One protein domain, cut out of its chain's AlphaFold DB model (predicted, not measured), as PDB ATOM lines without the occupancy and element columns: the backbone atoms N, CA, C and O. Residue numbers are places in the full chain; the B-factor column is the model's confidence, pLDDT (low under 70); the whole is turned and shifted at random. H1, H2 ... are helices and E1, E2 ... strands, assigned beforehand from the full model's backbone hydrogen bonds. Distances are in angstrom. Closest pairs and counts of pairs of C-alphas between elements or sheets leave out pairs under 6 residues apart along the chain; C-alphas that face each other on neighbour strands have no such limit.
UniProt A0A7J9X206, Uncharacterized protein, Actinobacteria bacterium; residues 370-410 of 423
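This is residues 370 to 410 of the 423 residues of an uncharacterized protein of Actinobacteria bacterium (UniProt A0A7J9X206). This domain has little regular structure: two short strands, E1 and E2, run side by side, the short helix H1 sits near E1, and a long loop, residues 386 to 405, leads from H1 back to E2. The printed part has 41 residues, with E1, H1 and E2 in that order; the sheet, E1 - E2, is antiparallel. The class is mixed, helices and strands, with only 12 residues in named elements. It is only just compact, close to loose, with a radius of gyration of the C-alphas of 10.5 A, and only just flat, spanning 31 by 22 by 12 A.

E1, residues 374 to 377, begins at C-alpha 374 (110.473, 105.467, 58.928) and is 10.5 A long. H1 is residues 382 to 385, 5.6 A. E2, residues 406 to 409, 9.8 A, ends at C-alpha 409 (109.176, 100.625, 60.217).

E1 and E2 are antiparallel neighbours at 152 degrees; N 374 and O 409 are within hydrogen-bond range at 2.9 A. The closest C-alphas of E1 and H1, Ala 375 and His 382, are 5.2 A apart. H1 is too short for any O i to N i+4 pair; its one O i to N i+3 pair is within range.

The C-alphas farthest apart, Asn 371 and Ala 399, are 31.1 A apart. The printed part has no cut. The link E1 to H1 is tight, H1 to E2 long. No printed residue is under 70 in pLDDT.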
ATOM      1  N   ALA A 370     108.253 107.663  50.883       95.38
ATOM      2  CA  ALA A 370     107.092 108.142  50.125       95.38
ATOM      3  C   ALA A 370     105.812 107.346  50.447       95.38
ATOM      4  O   ALA A 370     104.710 107.886  50.367       95.38
ATOM      5  N   ASN A 371     105.966 106.099  50.902       94.81
ATOM      6  CA  ASN A 371     104.885 105.246  51.401       94.81
ATOM      7  C   ASN A 371     104.765 105.264  52.938       94.81
ATOM      8  O   ASN A 371     104.129 104.388  53.524       94.81
ATOM      9  N   GLY A 372     105.375 106.250  53.605       95.25
ATOM     10  CA  GLY A 372     105.253 106.466  55.048       95.25
ATOM     11  C   GLY A 372     106.183 105.616  55.916       95.25
ATOM     12  O   GLY A 372     106.007 105.594  57.137       95.25
ATOM     13  N   ALA A 373     107.164 104.922  55.332       95.44
ATOM     14  CA  ALA A 373     108.159 104.205  56.119       95.44
ATOM     15  C   ALA A 373     109.065 105.167  56.909       95.44
ATOM     16  O   ALA A 373     109.336 106.291  56.485       95.44
ATOM     17  N   VAL A 374     109.557 104.710  58.061       96.31
ATOM     18  CA  VAL A 374     110.473 105.467  58.928       96.31
ATOM     19  C   VAL A 374     111.661 104.592  59.300       96.31
ATOM     20  O   VAL A 374     111.486 103.486  59.814       96.31
ATOM     21  N   ALA A 375     112.871 105.100  59.081       95.69
ATOM     22  CA  ALA A 375     114.112 104.444  59.469       95.69
ATOM     23  C   ALA A 375     114.672 105.036  60.776       95.69
ATOM     24  O   ALA A 375     114.575 106.235  61.031       95.69
ATOM     25  N   SER A 376     115.242 104.186  61.631       96.50
ATOM     26  CA  SER A 376     115.846 104.567  62.918       96.50
ATOM     27  C   SER A 376     116.891 103.542  63.360       96.50
ATOM     28  O   SER A 376     116.901 102.427  62.842       96.50
ATOM     29  N   GLY A 377     117.734 103.872  64.339       94.75
ATOM     30  CA  GLY A 377     118.716 102.940  64.894       94.75
ATOM     31  C   GLY A 377     120.076 103.586  65.122       94.75
ATOM     32  O   GLY A 377     120.155 104.739  65.546       94.75
ATOM     33  N   ASP A 378     121.124 102.798  64.896       94.44
ATOM     34  CA  ASP A 378     122.511 103.253  64.939       94.44
ATOM     35  C   ASP A 378     122.861 104.137  63.732       94.44
ATOM     36  O   ASP A 378     122.295 103.980  62.654       94.44
ATOM     37  N   GLY A 379     123.870 104.997  63.883       93.62
ATOM     38  CA  GLY A 379     124.386 105.840  62.803       93.62
ATOM     39  C   GLY A 379     123.557 107.101  62.549       93.62
ATOM     40  O   GLY A 379     122.830 107.584  63.418       93.62
ATOM     41  N   GLU A 380     123.720 107.668  61.359       94.38
ATOM     42  CA  GLU A 380     123.114 108.927  60.916       94.38
ATOM     43  C   GLU A 380     122.567 108.790  59.483       94.38
ATOM     44  O   GLU A 380     122.860 107.818  58.786       94.38
ATOM     45  N   ASN A 381     121.777 109.775  59.038       95.06
ATOM     46  CA  ASN A 381     121.137 109.819  57.714       95.06
ATOM     47  C   ASN A 381     120.225 108.610  57.430       95.06
ATOM     48  O   ASN A 381     120.342 107.930  56.413       95.06
ATOM     49  N   HIS A 382     119.332 108.296  58.365       95.06
ATOM     50  CA  HIS A 382     118.454 107.129  58.261       95.06
ATOM     51  C   HIS A 382     117.457 107.247  57.105       95.06
ATOM     52  O   HIS A 382     117.102 106.249  56.488       95.06
ATOM     53  N   GLU A 383     117.011 108.463  56.814       94.69
ATOM     54  CA  GLU A 383     116.139 108.797  55.695       94.69
ATOM     55  C   GLU A 383     116.723 108.374  54.341       94.69
ATOM     56  O   GLU A 383     115.966 107.925  53.485       94.69
ATOM     57  N   ASN A 384     118.053 108.381  54.200       94.56
ATOM     58  CA  ASN A 384     118.753 107.952  52.987       94.56
ATOM     59  C   ASN A 384     118.658 106.434  52.734       94.56
ATOM     60  O   ASN A 384     119.008 105.959  51.666       94.56
ATOM     61  N   LEU A 385     118.210 105.628  53.707       91.88
ATOM     62  CA  LEU A 385     117.963 104.192  53.482       91.88
ATOM     63  C   LEU A 385     116.672 103.932  52.703       91.88
ATOM     64  O   LEU A 385     116.430 102.808  52.264       91.88
ATOM     65  N   ILE A 386     115.787 104.929  52.652       94.19
ATOM     66  CA  ILE A 386     114.382 104.769  52.274       94.19
ATOM     67  C   ILE A 386     113.887 105.897  51.357       94.19
ATOM     68  O   ILE A 386     112.679 106.092  51.211       94.19
ATOM     69  N   ASP A 387     114.792 106.665  50.762       93.88
ATOM     70  CA  ASP A 387     114.498 107.771  49.840       93.88
ATOM     71  C   ASP A 387     114.487 107.348  48.358       93.88
ATOM     72  O   ASP A 387     114.110 108.133  47.484       93.88
ATOM     73  N   GLU A 388     114.843 106.089  48.087       92.31
ATOM     74  CA  GLU A 388     114.801 105.472  46.759       92.31
ATOM     75  C   GLU A 388     115.697 106.182  45.742       92.31
ATOM     76  O   GLU A 388     115.330 106.291  44.574       92.31
ATOM     77  N   THR A 389     116.849 106.686  46.185       91.81
ATOM     78  CA  THR A 389     117.934 107.142  45.306       91.81
ATOM     79  C   THR A 389     119.206 106.337  45.581       91.81
ATOM     80  O   THR A 389     119.427 105.857  46.690       91.81
ATOM     81  N   GLU A 390     120.044 106.163  44.563       90.44
ATOM     82  CA  GLU A 390     121.393 105.602  44.712       90.44
ATOM     83  C   GLU A 390     122.411 106.682  45.142       90.44
ATOM     84  O   GLU A 390     123.562 106.378  45.458       90.44
ATOM     85  N   THR A 391     122.007 107.960  45.139       88.88
ATOM     86  CA  THR A 391     122.888 109.114  45.393       88.88
ATOM     87  C   THR A 391     123.260 109.260  46.869       88.88
ATOM     88  O   THR A 391     124.295 109.842  47.211       88.88
ATOM     89  N   THR A 392     122.413 108.768  47.766       91.25
ATOM     90  CA  THR A 392     122.530 108.974  49.207       91.25
ATOM     91  C   THR A 392     122.776 107.647  49.918       91.25
ATOM     92  O   THR A 392     122.510 106.570  49.397       91.25
ATOM     93  N   ASN A 393     123.351 107.716  51.120       89.50
ATOM     94  CA  ASN A 393     123.610 106.537  51.939       89.50
ATOM     95  C   ASN A 393     123.424 106.847  53.427       89.50
ATOM     96  O   ASN A 393     123.633 107.982  53.877       89.50
ATOM     97  N   TRP A 394     123.084 105.811  54.192       92.62
ATOM     98  CA  TRP A 394     123.287 105.791  55.640       92.62
ATOM     99  C   TRP A 394     124.768 105.653  55.965       92.62
ATOM    100  O   TRP A 394     125.528 105.020  55.229       92.62
ATOM    101  N   GLN A 395     125.178 106.210  57.100       90.50
ATOM    102  CA  GLN A 395     126.555 106.089  57.556       90.50
ATOM    103  C   GLN A 395     126.656 105.961  59.072       90.50
ATOM    104  O   GLN A 395     125.863 106.520  59.829       90.50
ATOM    105  N   ASP A 396     127.724 105.304  59.516       90.69
ATOM    106  CA  ASP A 396     128.182 105.362  60.897       90.69
ATOM    107  C   ASP A 396     129.704 105.505  60.935       90.69
ATOM    108  O   ASP A 396     130.453 104.584  60.611       90.69
ATOM    109  N   LEU A 397     130.166 106.688  61.337       88.75
ATOM    110  CA  LEU A 397     131.590 107.024  61.395       88.75
ATOM    111  C   LEU A 397     132.207 106.769  62.779       88.75
ATOM    112  O   LEU A 397     133.383 107.063  63.000       88.75
ATOM    113  N   SER A 398     131.427 106.254  63.735       87.50
ATOM    114  CA  SER A 398     131.848 106.134  65.135       87.50
ATOM    115  C   SER A 398     132.457 104.774  65.486       87.50
ATOM    116  O   SER A 398     133.246 104.685  66.428       87.50
ATOM    117  N   ALA A 399     132.130 103.713  64.739       82.56
ATOM    118  CA  ALA A 399     132.742 102.390  64.887       82.56
ATOM    119  C   ALA A 399     132.540 101.536  63.618       82.56
ATOM    120  O   ALA A 399     131.727 101.904  62.776       82.56
ATOM    121  N   PRO A 400     133.217 100.377  63.490       85.31
ATOM    122  CA  PRO A 400     132.928  99.407  62.433       85.31
ATOM    123  C   PRO A 400     131.446  98.992  62.389       85.31
ATOM    124  O   PRO A 400     130.772  98.974  63.419       85.31
ATOM    125  N   VAL A 401     130.969  98.604  61.200       84.25
ATOM    126  CA  VAL A 401     129.560  98.234  60.948       84.25
ATOM    127  C   VAL A 401     129.120  96.951  61.671       84.25
ATOM    128  O   VAL A 401     127.929  96.718  61.863       84.25
ATOM    129  N   GLU A 402     130.063  96.105  62.097       88.31
ATOM    130  CA  GLU A 402     129.751  94.845  62.775       88.31
ATOM    131  C   GLU A 402     128.952  95.085  64.066       88.31
ATOM    132  O   GLU A 402     129.405  95.758  64.992       88.31
ATOM    133  N   GLY A 403     127.748  94.510  64.127       88.50
ATOM    134  CA  GLY A 403     126.841  94.629  65.270       88.50
ATOM    135  C   GLY A 403     125.933  95.862  65.255       88.50
ATOM    136  O   GLY A 403     125.068  95.950  66.125       88.50
ATOM    137  N   ARG A 404     126.079  96.767  64.279       89.88
ATOM    138  CA  ARG A 404     125.163  97.899  64.087       89.88
ATOM    139  C   ARG A 404     123.831  97.446  63.512       89.88
ATOM    140  O   ARG A 404     123.776  96.483  62.745       89.88
ATOM    141  N   GLN A 405     122.759  98.133  63.894       91.69
ATOM    142  CA  GLN A 405     121.409  97.826  63.429       91.69
ATOM    143  C   GLN A 405     120.615  99.090  63.108       91.69
ATOM    144  O   GLN A 405     120.559 100.039  63.888       91.69
ATOM    145  N   VAL A 406     119.918  99.033  61.977       93.12
ATOM    146  CA  VAL A 406     118.875  99.979  61.581       93.12
ATOM    147  C   VAL A 406     117.554  99.236  61.432       93.12
ATOM    148  O   VAL A 406     117.503  98.083  61.004       93.12
ATOM    149  N   THR A 407     116.474  99.892  61.836       93.88
ATOM    150  CA  THR A 407     115.103  99.393  61.767       93.88
ATOM    151  C   THR A 407     114.308 100.275  60.820       93.88
ATOM    152  O   THR A 407     114.189 101.476  61.059       93.88
ATOM    153  N   VAL A 408     113.726  99.663  59.788       93.56
ATOM    154  CA  VAL A 408     112.745 100.301  58.904       93.56
ATOM    155  C   VAL A 408     111.351  99.867  59.342       93.56
ATOM    156  O   VAL A 408     110.993  98.691  59.259       93.56
ATOM    157  N   GLN A 409     110.570 100.818  59.843       93.88
ATOM    158  CA  GLN A 409     109.176 100.625  60.217       93.88
ATOM    159  C   GLN A 409     108.274 101.005  59.039       93.88
ATOM    160  O   GLN A 409     108.346 102.129  58.556       93.88
ATOM    161  N   PHE A 410     107.407 100.089  58.601       93.50
ATOM    162  CA  PHE A 410     106.435 100.336  57.529       93.50
ATOM    163  C   PHE A 410     105.172 101.047  58.034       93.50
ATOM    164  O   PHE A 410     104.821 100.936  59.216       93.50
TER     165      PHE A 410